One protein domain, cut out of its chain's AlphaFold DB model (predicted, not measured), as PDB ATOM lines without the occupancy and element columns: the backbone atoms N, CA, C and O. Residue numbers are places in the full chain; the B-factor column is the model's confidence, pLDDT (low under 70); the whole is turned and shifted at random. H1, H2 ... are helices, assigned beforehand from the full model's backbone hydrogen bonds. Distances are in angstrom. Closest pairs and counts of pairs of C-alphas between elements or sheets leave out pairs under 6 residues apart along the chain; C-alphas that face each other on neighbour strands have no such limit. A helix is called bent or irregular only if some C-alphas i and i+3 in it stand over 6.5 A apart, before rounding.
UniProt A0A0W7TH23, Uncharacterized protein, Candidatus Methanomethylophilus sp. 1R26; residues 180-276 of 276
ATOM      1  N   ARG A 180     135.025  51.761 -24.214       90.31
ATOM      2  CA  ARG A 180     134.177  50.942 -23.334       90.31
ATOM      3  C   ARG A 180     134.752  49.569 -22.977       90.31
ATOM      4  O   ARG A 180     134.341  49.021 -21.959       90.31
ATOM      5  N   ASP A 181     135.725  49.040 -23.716       89.44
ATOM      6  CA  ASP A 181     136.375  47.753 -23.412       89.44
ATOM      7  C   ASP A 181     137.028  47.759 -22.018       89.44
ATOM      8  O   ASP A 181     137.070  46.747 -21.315       89.44
ATOM      9  N   TYR A 182     137.458  48.936 -21.553       92.62
ATOM     10  CA  TYR A 182     138.049  49.128 -20.227       92.62
ATOM     11  C   TYR A 182     137.028  49.015 -19.080       92.62
ATOM     12  O   TYR A 182     137.419  48.968 -17.911       92.62
ATOM     13  N   MET A 183     135.728  48.916 -19.385       93.00
ATOM     14  CA  MET A 183     134.671  48.719 -18.391       93.00
ATOM     15  C   MET A 183     134.828  47.389 -17.646       93.00
ATOM     16  O   MET A 183     134.502  47.313 -16.462       93.00
ATOM     17  N   LEU A 184     135.357  46.347 -18.300       92.31
ATOM     18  CA  LEU A 184     135.639  45.078 -17.628       92.31
ATOM     19  C   LEU A 184     136.708  45.262 -16.544       92.31
ATOM     20  O   LEU A 184     136.482  44.883 -15.396       92.31
ATOM     21  N   SER A 185     137.827  45.908 -16.887       94.31
ATOM     22  CA  SER A 185     138.892  46.236 -15.933       94.31
ATOM     23  C   SER A 185     138.355  47.043 -14.751       94.31
ATOM     24  O   SER A 185     138.710  46.786 -13.603       94.31
ATOM     25  N   TRP A 186     137.456  47.992 -15.027       94.38
ATOM     26  CA  TRP A 186     136.828  48.819 -14.004       94.38
ATOM     27  C   TRP A 186     135.950  48.001 -13.061       94.38
ATOM     28  O   TRP A 186     136.101  48.114 -11.846       94.38
ATOM     29  N   LYS A 187     135.086  47.134 -13.603       93.38
ATOM     30  CA  LYS A 187     134.215  46.255 -12.810       93.38
ATOM     31  C   LYS A 187     135.031  45.324 -11.915       93.38
ATOM     32  O   LYS A 187     134.736  45.228 -10.730       93.38
ATOM     33  N   LEU A 188     136.077  44.691 -12.456       94.38
ATOM     34  CA  LEU A 188     136.966  43.808 -11.693       94.38
ATOM     35  C   LEU A 188     137.644  44.552 -10.535       94.38
ATOM     36  O   LEU A 188     137.619  44.077  -9.401       94.38
ATOM     37  N   LEU A 189     138.187  45.746 -10.798       93.00
ATOM     38  CA  LEU A 189     138.804  46.576  -9.763       93.00
ATOM     39  C   LEU A 189     137.796  47.039  -8.707       93.00
ATOM     40  O   LEU A 189     138.116  46.999  -7.524       93.00
ATOM     41  N   ALA A 190     136.593  47.454  -9.106       90.88
ATOM     42  CA  ALA A 190     135.555  47.917  -8.186       90.88
ATOM     43  C   ALA A 190     135.043  46.789  -7.277       90.88
ATOM     44  O   ALA A 190     134.948  46.974  -6.062       90.88
ATOM     45  N   VAL A 191     134.771  45.606  -7.839       92.12
ATOM     46  CA  VAL A 191     134.374  44.416  -7.070       92.12
ATOM     47  C   VAL A 191     135.493  44.013  -6.116       92.12
ATOM     48  O   VAL A 191     135.263  43.909  -4.914       92.12
ATOM     49  N   GLY A 192     136.721  43.872  -6.622       91.81
ATOM     50  CA  GLY A 192     137.869  43.513  -5.797       91.81
ATOM     51  C   GLY A 192     138.134  44.525  -4.684       91.81
ATOM     52  O   GLY A 192     138.430  44.135  -3.558       91.81
ATOM     53  N   ALA A 193     138.003  45.825  -4.955       89.12
ATOM     54  CA  ALA A 193     138.129  46.869  -3.939       89.12
ATOM     55  C   ALA A 193     137.041  46.761  -2.871       89.12
ATOM     56  O   ALA A 193     137.350  46.859  -1.692       89.12
ATOM     57  N   THR A 194     135.793  46.521  -3.275       89.56
ATOM     58  CA  THR A 194     134.658  46.391  -2.351       89.56
ATOM     59  C   THR A 194     134.856  45.203  -1.412       89.56
ATOM     60  O   THR A 194     134.728  45.364  -0.202       89.56
ATOM     61  N   VAL A 195     135.279  44.051  -1.948       90.62
ATOM     62  CA  VAL A 195     135.589  42.849  -1.153       90.62
ATOM     63  C   VAL A 195     136.710  43.112  -0.146       90.62
ATOM     64  O   VAL A 195     136.602  42.706   1.006       90.62
ATOM     65  N   VAL A 196     137.782  43.820  -0.519       87.12
ATOM     66  CA  VAL A 196     138.842  44.126   0.460       87.12
ATOM     67  C   VAL A 196     138.438  45.249   1.424       87.12
ATOM     68  O   VAL A 196     138.867  45.250   2.570       87.12
ATOM     69  N   MET A 197     137.584  46.193   1.031       85.19
ATOM     70  CA  MET A 197     137.062  47.193   1.972       85.19
ATOM     71  C   MET A 197     136.226  46.535   3.076       85.19
ATOM     72  O   MET A 197     136.321  46.946   4.231       85.19
ATOM     73  N   THR A 198     135.471  45.475   2.763       85.88
ATOM     74  CA  THR A 198     134.711  44.730   3.779       85.88
ATOM     75  C   THR A 198     135.603  43.970   4.762       85.88
ATOM     76  O   THR A 198     135.218  43.803   5.914       85.88
ATOM     77  N   VAL A 199     136.828  43.601   4.361       82.94
ATOM     78  CA  VAL A 199     137.827  42.963   5.242       82.94
ATOM     79  C   VAL A 199     138.187  43.856   6.436       82.94
ATOM     80  O   VAL A 199     138.466  43.363   7.524       82.94
ATOM     81  N   SER A 200     138.179  45.178   6.243       80.62
ATOM     82  CA  SER A 200     138.510  46.178   7.268       80.62
ATOM     83  C   SER A 200     137.283  46.976   7.724       80.62
ATOM     84  O   SER A 200     137.406  48.102   8.196       80.62
ATOM     85  N   LEU A 201     136.074  46.421   7.576       85.12
ATOM     86  CA  LEU A 201     134.841  47.156   7.864       85.12
ATOM     87  C   LEU A 201     134.778  47.647   9.317       85.12
ATOM     88  O   LEU A 201     134.416  48.797   9.557       85.12
ATOM     89  N   SER A 202     135.187  46.820  10.282       85.38
ATOM     90  CA  SER A 202     135.190  47.196  11.701       85.38
ATOM     91  C   SER A 202     136.119  48.371  12.002       85.38
ATOM     92  O   SER A 202     135.738  49.272  12.745       85.38
ATOM     93  N   THR A 203     137.300  48.425  11.382       85.19
ATOM     94  CA  THR A 203     138.232  49.547  11.567       85.19
ATOM     95  C   THR A 203     137.740  50.815  10.873       85.19
ATOM     96  O   THR A 203     137.960  51.913  11.379       85.19
ATOM     97  N   HIS A 204     137.017  50.685   9.757       86.38
ATOM     98  CA  HIS A 204     136.375  51.814   9.084       86.38
ATOM     99  C   HIS A 204     135.178  52.383   9.853       86.38
ATOM    100  O   HIS A 204     134.941  53.588   9.790       86.38
ATOM    101  N   LEU A 205     134.441  51.546  10.589       90.44
ATOM    102  CA  LEU A 205     133.308  51.970  11.416       90.44
ATOM    103  C   LEU A 205     133.727  52.484  12.799       90.44
ATOM    104  O   LEU A 205     132.949  53.187  13.439       90.44
ATOM    105  N   LEU A 206     134.952  52.191  13.247       91.88
ATOM    106  CA  LEU A 206     135.442  52.577  14.572       91.88
ATOM    107  C   LEU A 206     135.351  54.092  14.852       91.88
ATOM    108  O   LEU A 206     134.853  54.449  15.919       91.88
ATOM    109  N   PRO A 207     135.733  55.009  13.937       92.44
ATOM    110  CA  PRO A 207     135.576  56.443  14.185       92.44
ATOM    111  C   PRO A 207     134.114  56.856  14.374       92.44
ATOM    112  O   PRO A 207     133.829  57.733  15.185       92.44
ATOM    113  N   ILE A 208     133.183  56.217  13.657       92.12
ATOM    114  CA  ILE A 208     131.743  56.470  13.802       92.12
ATOM    115  C   ILE A 208     131.274  55.963  15.166       92.12
ATOM    116  O   ILE A 208     130.665  56.721  15.907       92.12
ATOM    117  N   ALA A 209     131.637  54.734  15.539       93.62
ATOM    118  CA  ALA A 209     131.311  54.161  16.844       93.62
ATOM    119  C   ALA A 209     131.773  55.053  18.008       93.62
ATOM    120  O   ALA A 209     130.998  55.336  18.917       93.62
ATOM    121  N   VAL A 210     133.011  55.555  17.945       93.56
ATOM    122  CA  VAL A 210     133.588  56.421  18.983       93.56
ATOM    123  C   VAL A 210     132.949  57.813  19.004       93.56
ATOM    124  O   VAL A 210     132.743  58.368  20.078       93.56
ATOM    125  N   SER A 211     132.646  58.393  17.840       94.56
ATOM    126  CA  SER A 211     132.155  59.777  17.759       94.56
ATOM    127  C   SER A 211     130.653  59.920  17.989       94.56
ATOM    128  O   SER A 211     130.228  60.925  18.554       94.56
ATOM    129  N   THR A 212     129.845  58.953  17.553       94.56
ATOM    130  CA  THR A 212     128.379  59.045  17.632       94.56
ATOM    131  C   THR A 212     127.777  58.168  18.721       94.56
ATOM    132  O   THR A 212     126.632  58.391  19.108       94.56
ATOM    133  N   GLY A 213     128.503  57.146  19.188       91.50
ATOM    134  CA  GLY A 213     127.973  56.140  20.111       91.50
ATOM    135  C   GLY A 213     126.866  55.262  19.511       91.50
ATOM    136  O   GLY A 213     126.238  54.503  20.240       91.50
ATOM    137  N   TRP A 214     126.602  55.347  18.199       92.88
ATOM    138  CA  TRP A 214     125.537  54.570  17.539       92.88
ATOM    139  C   TRP A 214     125.846  53.076  17.452       92.88
ATOM    140  O   TRP A 214     124.940  52.264  17.289       92.88
ATOM    141  N   ILE A 215     127.127  52.721  17.511       93.88
ATOM    142  CA  ILE A 215     127.617  51.350  17.454       93.88
ATOM    143  C   ILE A 215     128.518  51.160  18.666       93.88
ATOM    144  O   ILE A 215     129.429  51.957  18.891       93.88
ATOM    145  N   GLU A 216     128.286  50.103  19.438       95.06
ATOM    146  CA  GLU A 216     129.132  49.799  20.584       95.06
ATOM    147  C   GLU A 216     130.528  49.357  20.118       95.06
ATOM    148  O   GLU A 216     130.675  48.495  19.248       95.06
ATOM    149  N   VAL A 217     131.578  49.929  20.713       94.50
ATOM    150  CA  VAL A 217     132.972  49.601  20.360       94.50
ATOM    151  C   VAL A 217     133.278  48.121  20.621       94.50
ATOM    152  O   VAL A 217     133.972  47.492  19.821       94.50
ATOM    153  N   SER A 218     132.712  47.541  21.684       94.50
ATOM    154  CA  SER A 218     132.851  46.115  22.019       94.50
ATOM    155  C   SER A 218     132.278  45.205  20.923       94.50
ATOM    156  O   SER A 218     132.880  44.186  20.592       94.50
ATOM    157  N   SER A 219     131.172  45.610  20.289       93.38
ATOM    158  CA  SER A 219     130.546  44.871  19.190       93.38
ATOM    159  C   SER A 219     131.437  44.858  17.946       93.38
ATOM    160  O   SER A 219     131.566  43.825  17.287       93.38
ATOM    161  N   LEU A 220     132.109  45.976  17.641       92.94
ATOM    162  CA  LEU A 220     133.083  46.039  16.545       92.94
ATOM    163  C   LEU A 220     134.347  45.223  16.834       92.94
ATOM    164  O   LEU A 220     134.870  44.588  15.918       92.94
ATOM    165  N   ALA A 221     134.825  45.233  18.081       91.56
ATOM    166  CA  ALA A 221     135.962  44.421  18.510       91.56
ATOM    167  C   ALA A 221     135.638  42.924  18.403       91.56
ATOM    168  O   ALA A 221     136.363  42.187  17.740       91.56
ATOM    169  N   HIS A 222     134.487  42.498  18.925       92.00
ATOM    170  CA  HIS A 222     134.027  41.116  18.808       92.00
ATOM    171  C   HIS A 222     133.849  40.691  17.343       92.00
ATOM    172  O   HIS A 222     134.282  39.607  16.952       92.00
ATOM    173  N   PHE A 223     133.261  41.548  16.497       90.75
ATOM    174  CA  PHE A 223     133.177  41.279  15.061       90.75
ATOM    175  C   PHE A 223     134.567  41.104  14.440       90.75
ATOM    176  O   PHE A 223     134.778  40.163  13.682       90.75
ATOM    177  N   PHE A 224     135.519  41.985  14.765       90.38
ATOM    178  CA  PHE A 224     136.892  41.877  14.282       90.38
ATOM    179  C   PHE A 224     137.537  40.551  14.704       90.38
ATOM    180  O   PHE A 224     138.136  39.888  13.858       90.38
ATOM    181  N   ASP A 225     137.371  40.134  15.957       90.38
ATOM    182  CA  ASP A 225     137.943  38.890  16.472       90.38
ATOM    183  C   ASP A 225     137.360  37.664  15.764       90.38
ATOM    184  O   ASP A 225     138.111  36.822  15.272       90.38
ATOM    185  N   VAL A 226     136.033  37.590  15.620       89.50
ATOM    186  CA  VAL A 226     135.362  36.492  14.901       89.50
ATOM    187  C   VAL A 226     135.775  36.458  13.429       89.50
ATOM    188  O   VAL A 226     136.030  35.388  12.881       89.50
ATOM    189  N   TRP A 227     135.886  37.617  12.778       89.56
ATOM    190  CA  TRP A 227     136.249  37.704  11.360       89.56
ATOM    191  C   TRP A 227     137.705  37.307  11.086       89.56
ATOM    192  O   TRP A 227     138.026  36.796  10.007       89.56
ATOM    193  N   ASN A 228     138.583  37.529  12.067       88.69
ATOM    194  CA  ASN A 228     139.994  37.152  12.022       88.69
ATOM    195  C   ASN A 228     140.284  35.776  12.645       88.69
ATOM    196  O   ASN A 228     141.402  35.273  12.502       88.69
ATOM    197  N   ALA A 229     139.304  35.140  13.291       88.31
ATOM    198  CA  ALA A 229     139.455  33.808  13.860       88.31
ATOM    199  C   ALA A 229     139.785  32.776  12.766       88.31
ATOM    200  O   ALA A 229     139.254  32.828  11.657       88.31
ATOM    201  N   GLY A 230     140.670  31.821  13.071       81.06
ATOM    202  CA  GLY A 230     141.041  30.738  12.145       81.06
ATOM    203  C   GLY A 230     142.386  30.900  11.426       81.06
ATOM    204  O   GLY A 230     142.700  30.107  10.537       81.06
ATOM    205  N   GLY A 231     143.205  31.889  11.804       84.38
ATOM    206  CA  GLY A 231     144.566  32.043  11.277       84.38
ATOM    207  C   GLY A 231     144.567  32.199   9.756       84.38
ATOM    208  O   GLY A 231     143.839  33.031   9.222       84.38
ATOM    209  N   THR A 232     145.346  31.386   9.039       85.69
ATOM    210  CA  THR A 232     145.474  31.436   7.567       85.69
ATOM    211  C   THR A 232     144.145  31.284   6.816       85.69
ATOM    212  O   THR A 232     144.000  31.827   5.726       85.69
ATOM    213  N   TRP A 233     143.166  30.584   7.396       88.69
ATOM    214  CA  TRP A 233     141.856  30.326   6.783       88.69
ATOM    215  C   TRP A 233     140.739  31.207   7.346       88.69
ATOM    216  O   TRP A 233     139.562  30.926   7.125       88.69
ATOM    217  N   SER A 234     141.091  32.272   8.069       90.88
ATOM    218  CA  SER A 234     140.110  33.242   8.545       90.88
ATOM    219  C   SER A 234     139.324  33.865   7.390       90.88
ATOM    220  O   SER A 234     139.821  33.998   6.265       90.88
ATOM    221  N   VAL A 235     138.091  34.294   7.677       88.94
ATOM    222  CA  VAL A 235     137.239  34.996   6.700       88.94
ATOM    223  C   VAL A 235     137.969  36.224   6.152       88.94
ATOM    224  O   VAL A 235     137.941  36.471   4.944       88.94
ATOM    225  N   TRP A 236     138.698  36.928   7.022       89.88
ATOM    226  CA  TRP A 236     139.593  38.028   6.668       89.88
ATOM    227  C   TRP A 236     140.593  37.643   5.568       89.88
ATOM    228  O   TRP A 236     140.643  38.302   4.526       89.88
ATOM    229  N   ASN A 237     141.351  36.556   5.757       88.69
ATOM    230  CA  ASN A 237     142.383  36.119   4.811       88.69
ATOM    231  C   ASN A 237     141.781  35.691   3.473       88.69
ATOM    232  O   ASN A 237     142.260  36.099   2.414       88.69
ATOM    233  N   VAL A 238     140.697  34.915   3.510       91.00
ATOM    234  CA  VAL A 238     140.015  34.438   2.301       91.00
ATOM    235  C   VAL A 238     139.486  35.613   1.477       91.00
ATOM    236  O   VAL A 238     139.741  35.693   0.275       91.00
ATOM    237  N   GLN A 239     138.806  36.572   2.108       91.25
ATOM    238  CA  GLN A 239     138.306  37.765   1.424       91.25
ATOM    239  C   GLN A 239     139.434  38.651   0.903       91.25
ATOM    240  O   GLN A 239     139.348  39.143  -0.224       91.25
ATOM    241  N   PHE A 240     140.504  38.832   1.679       89.31
ATOM    242  CA  PHE A 240     141.666  39.597   1.241       89.31
ATOM    243  C   PHE A 240     142.288  38.986  -0.020       89.31
ATOM    244  O   PHE A 240     142.555  39.709  -0.982       89.31
ATOM    245  N   VAL A 241     142.456  37.660  -0.057       89.94
ATOM    246  CA  VAL A 241     142.981  36.932  -1.222       89.94
ATOM    247  C   VAL A 241     142.043  37.067  -2.418       89.94
ATOM    248  O   VAL A 241     142.490  37.485  -3.484       89.94
ATOM    249  N   ILE A 242     140.747  36.787  -2.254       92.31
ATOM    250  CA  ILE A 242     139.755  36.888  -3.338       92.31
ATOM    251  C   ILE A 242     139.726  38.308  -3.906       92.31
ATOM    252  O   ILE A 242     139.866  38.505  -5.114       92.31
ATOM    253  N   GLY A 243     139.591  39.313  -3.041       91.69
ATOM    254  CA  GLY A 243     139.561  40.710  -3.449       91.69
ATOM    255  C   GLY A 243     140.849  41.132  -4.157       91.69
ATOM    256  O   GLY A 243     140.787  41.790  -5.195       91.69
ATOM    257  N   SER A 244     142.010  40.681  -3.675       89.06
ATOM    258  CA  SER A 244     143.305  40.932  -4.321       89.06
ATOM    259  C   SER A 244     143.412  40.268  -5.695       89.06
ATOM    260  O   SER A 244     143.911  40.890  -6.630       89.06
ATOM    261  N   ILE A 245     142.902  39.042  -5.861       91.94
ATOM    262  CA  ILE A 245     142.863  38.340  -7.153       91.94
ATOM    263  C   ILE A 245     142.067  39.153  -8.180       91.94
ATOM    264  O   ILE A 245     142.565  39.413  -9.278       91.94
ATOM    265  N   PHE A 246     140.869  39.628  -7.822       93.62
ATOM    266  CA  PHE A 246     140.077  40.498  -8.698       93.62
ATOM    267  C   PHE A 246     140.824  41.785  -9.067       93.62
ATOM    268  O   PHE A 246     140.795  42.210 -10.225       93.62
ATOM    269  N   GLN A 247     141.538  42.384  -8.113       92.19
ATOM    270  CA  GLN A 247     142.319  43.596  -8.361       92.19
ATOM    271  C   GLN A 247     143.509  43.351  -9.291       92.19
ATOM    272  O   GLN A 247     143.785  44.184 -10.158       92.19
ATOM    273  N   TYR A 248     144.186  42.208  -9.163       91.19
ATOM    274  CA  TYR A 248     145.250  41.805 -10.078       91.19
ATOM    275  C   TYR A 248     144.722  41.585 -11.488       91.19
ATOM    276  O   TYR A 248     145.276  42.147 -12.430       91.19
ATOM    277  N   PHE A 249     143.629  40.834 -11.638       93.44
ATOM    278  CA  PHE A 249     143.015  40.618 -12.946       93.44
ATOM    279  C   PHE A 249     142.565  41.932 -13.582       93.44
ATOM    280  O   PHE A 249     142.857  42.162 -14.751       93.44
ATOM    281  N   GLY A 250     141.934  42.821 -12.811       93.31
ATOM    282  CA  GLY A 250     141.519  44.136 -13.295       93.31
ATOM    283  C   GLY A 250     142.692  45.043 -13.679       93.31
ATOM    284  O   GLY A 250     142.634  45.733 -14.692       93.31
ATOM    285  N   SER A 251     143.790  45.021 -12.919       92.38
ATOM    286  CA  SER A 251     145.001  45.792 -13.247       92.38
ATOM    287  C   SER A 251     145.700  45.235 -14.487       92.38
ATOM    288  O   SER A 251     146.086  45.984 -15.385       92.38
ATOM    289  N   PHE A 252     145.820  43.910 -14.576       92.44
ATOM    290  CA  PHE A 252     146.433  43.241 -15.715       92.44
ATOM    291  C   PHE A 252     145.600  43.405 -16.986       92.44
ATOM    292  O   PHE A 252     146.166  43.619 -18.054       92.44
ATOM    293  N   SER A 253     144.267  43.403 -16.895       93.25
ATOM    294  CA  SER A 253     143.407  43.641 -18.056       93.25
ATOM    295  C   SER A 253     143.543  45.065 -18.604       93.25
ATOM    296  O   SER A 253     143.453  45.239 -19.816       93.25
ATOM    297  N   ILE A 254     143.845  46.082 -17.777       93.19
ATOM    298  CA  ILE A 254     144.217  47.427 -18.277       93.19
ATOM    299  C   ILE A 254     145.443  47.326 -19.186       93.19
ATOM    300  O   ILE A 254     145.435  47.876 -20.287       93.19
ATOM    301  N   LEU A 255     146.486  46.622 -18.739       91.88
ATOM    302  CA  LEU A 255     147.708  46.435 -19.521       91.88
ATOM    303  C   LEU A 255     147.418  45.622 -20.786       91.88
ATOM    304  O   LEU A 255     147.802  46.031 -21.880       91.88
ATOM    305  N   LEU A 256     146.671  44.525 -20.662       91.25
ATOM    306  CA  LEU A 256     146.266  43.692 -21.788       91.25
ATOM    307  C   LEU A 256     145.540  44.529 -22.844       91.25
ATOM    308  O   LEU A 256     145.988  44.559 -23.981       91.25
ATOM    309  N   PHE A 257     144.493  45.276 -22.491       90.81
ATOM    310  CA  PHE A 257     143.770  46.120 -23.448       90.81
ATOM    311  C   PHE A 257     144.628  47.256 -24.008       90.81
ATOM    312  O   PHE A 257     144.482  47.628 -25.177       90.81
ATOM    313  N   ALA A 258     145.571  47.780 -23.224       88.06
ATOM    314  CA  ALA A 258     146.509  48.781 -23.704       88.06
ATOM    315  C   ALA A 258     147.449  48.231 -24.787       88.06
ATOM    316  O   ALA A 258     147.782  48.974 -25.710       88.06
ATOM    317  N   TYR A 259     147.862  46.966 -24.737       85.19
ATOM    318  CA  TYR A 259     148.785  46.395 -25.728       85.19
ATOM    319  C   TYR A 259     148.092  45.554 -26.809       85.19
ATOM    320  O   TYR A 259     148.547  45.545 -27.953       85.19
ATOM    321  N   TYR A 260     146.951  44.936 -26.504       81.19
ATOM    322  CA  TYR A 260     146.199  44.064 -27.408       81.19
ATOM    323  C   TYR A 260     145.743  44.795 -28.673       81.19
ATOM    324  O   TYR A 260     145.918  44.281 -29.775       81.19
ATOM    325  N   GLY A 261     145.261  46.038 -28.552       71.19
ATOM    326  CA  GLY A 261     144.881  46.844 -29.718       71.19
ATOM    327  C   GLY A 261     146.055  47.145 -30.659       71.19
ATOM    328  O   GLY A 261     145.883  47.151 -31.875       71.19
ATOM    329  N   ARG A 262     147.271  47.334 -30.123       72.44
ATOM    330  CA  ARG A 262     148.482  47.491 -30.950       72.44
ATOM    331  C   ARG A 262     148.888  46.181 -31.605       72.44
ATOM    332  O   ARG A 262     149.224  46.177 -32.781       72.44
ATOM    333  N   PHE A 263     148.840  45.084 -30.855       72.44
ATOM    334  CA  PHE A 263     149.187  43.766 -31.372       72.44
ATOM    335  C   PHE A 263     148.240  43.326 -32.495       72.44
ATOM    336  O   PHE A 263     148.694  42.853 -33.531       72.44
ATOM    337  N   ARG A 264     146.931  43.558 -32.341       72.38
ATOM    338  CA  ARG A 264     145.932  43.240 -33.369       72.38
ATOM    339  C   ARG A 264     146.121  44.074 -34.637       72.38
ATOM    340  O   ARG A 264     146.058  43.506 -35.719       72.38
ATOM    341  N   ARG A 265     146.413  45.376 -34.511       70.12
ATOM    342  CA  ARG A 265     146.747  46.240 -35.660       70.12
ATOM    343  C   ARG A 265     148.016  45.779 -36.372       70.12
ATOM    344  O   ARG A 265     147.979  45.570 -37.574       70.12
ATOM    345  N   TYR A 266     149.078  45.489 -35.623       74.75
ATOM    346  CA  TYR A 266     150.317  44.937 -36.178       74.75
ATOM    347  C   TYR A 266     150.092  43.617 -36.936       74.75
ATOM    348  O   TYR A 266     150.664  43.390 -38.002       74.75
ATOM    349  N   LEU A 267     149.240  42.733 -36.404       72.94
ATOM    350  CA  LEU A 267     148.878  41.486 -37.078       72.94
ATOM    351  C   LEU A 267     147.996  41.706 -38.315       72.94
ATOM    352  O   LEU A 267     148.157  40.966 -39.281       72.94
ATOM    353  N   ALA A 268     147.083  42.678 -38.297       73.12
ATOM    354  CA  ALA A 268     146.247  43.026 -39.448       73.12
ATOM    355  C   ALA A 268     147.092  43.613 -40.592       73.12
ATOM    356  O   ALA A 268     147.029  43.111 -41.713       73.12
ATOM    357  N   GLU A 269     147.990  44.551 -40.267       79.69
ATOM    358  CA  GLU A 269     148.977  45.131 -41.189       79.69
ATOM    359  C   GLU A 269     149.857  44.046 -41.828       79.69
ATOM    360  O   GLU A 269     150.052  44.029 -43.040       79.69
ATOM    361  N   ARG A 270     150.332  43.066 -41.042       81.06
ATOM    362  CA  ARG A 270     151.101  41.925 -41.573       81.06
ATOM    363  C   ARG A 270     150.292  40.952 -42.424       81.06
ATOM    364  O   ARG A 270     150.883  40.212 -43.204       81.06
ATOM    365  N   ARG A 271     148.971  40.900 -42.253       83.88
ATOM    366  CA  ARG A 271     148.080  40.019 -43.021       83.88
ATOM    367  C   ARG A 271     147.522  40.688 -44.276       83.88
ATOM    368  O   ARG A 271     146.735  40.052 -44.968       83.88
ATOM    369  N   GLY A 272     147.893  41.942 -44.560       75.25
ATOM    370  CA  GLY A 272     147.286  42.723 -45.642       75.25
ATOM    371  C   GLY A 272     145.776  42.916 -45.460       75.25
ATOM    372  O   GLY A 272     145.073  43.190 -46.425       75.25
ATOM    373  N   ALA A 273     145.274  42.720 -44.238       61.91
ATOM    374  CA  ALA A 273     143.873  42.889 -43.910       61.91
ATOM    375  C   ALA A 273     143.672  44.332 -43.457       61.91
ATOM    376  O   ALA A 273     144.324  44.776 -42.509       61.91
ATOM    377  N   ASP A 274     142.784  45.044 -44.142       53.56
ATOM    378  CA  ASP A 274     142.467  46.432 -43.827       53.56
ATOM    379  C   ASP A 274     141.904  46.510 -42.390       53.56
ATOM    380  O   ASP A 274     140.938  45.802 -42.071       53.56
ATOM    381  N   PRO A 275     142.535  47.263 -41.468       51.88
ATOM    382  CA  PRO A 275     142.106  47.298 -40.079       51.88
ATOM    383  C   PRO A 275     140.847  48.162 -39.933       51.88
ATOM    384  O   PRO A 275     140.939  49.382 -39.817       51.88
ATOM    385  N   ALA A 276     139.682  47.510 -39.900       48.03
ATOM    386  CA  ALA A 276     138.427  48.096 -39.421       48.03
ATOM    387  C   ALA A 276     138.424  48.284 -37.891       48.03
ATOM    388  O   ALA A 276     138.928  47.385 -37.168       48.03
TER     389      ALA A 276
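Overview. This is residues 180 to 276 of the 276 residues of an uncharacterized protein of Candidatus Methanomethylophilus sp. 1R26 (UniProt A0A0W7TH23). Bent helix H4 makes the long axis, with H1 beside its arm H4a. The hairpin of H2 and H3 makes a head at one end; H4b reaches beyond H1 at the other. The printed part, 97 residues with four named helices, is all helix and extended: radius of gyration of the C-alphas 21.3 A, spans 69 by 31 by 11 A.

Along the chain. H4, one helix by its hydrogen bonds, is bent: C-alphas 258 and 261 are 6.5 A apart. Arm H4a, residues 235 to 258, begins at (137.239, 34.996, 6.700); H4b is residues 261 to 270. H1, residues 180 to 199, runs 29.9 A from (134.177, 50.942, -23.334). H2, residues 201 to 212, is only just irregular: C-alphas 204 and 207 are 6.9 A apart. H3 is residues 217 to 228.

Arrangement. H4a touches H1, opposite ways, at a shallow tilt of 18 degrees; the closest C-alphas, Gly 192 and Gly 243, are 4.0 A apart. H3 touches H4a only at the corner. O i to N i+4 pairs are within hydrogen-bond range throughout H3, H4a and H4b, 14 of 16 in H1, 6 of 8 in H2.

Size, cuts and confidence. The printed part has no cut; residues 273 to 276 have pLDDT under 70.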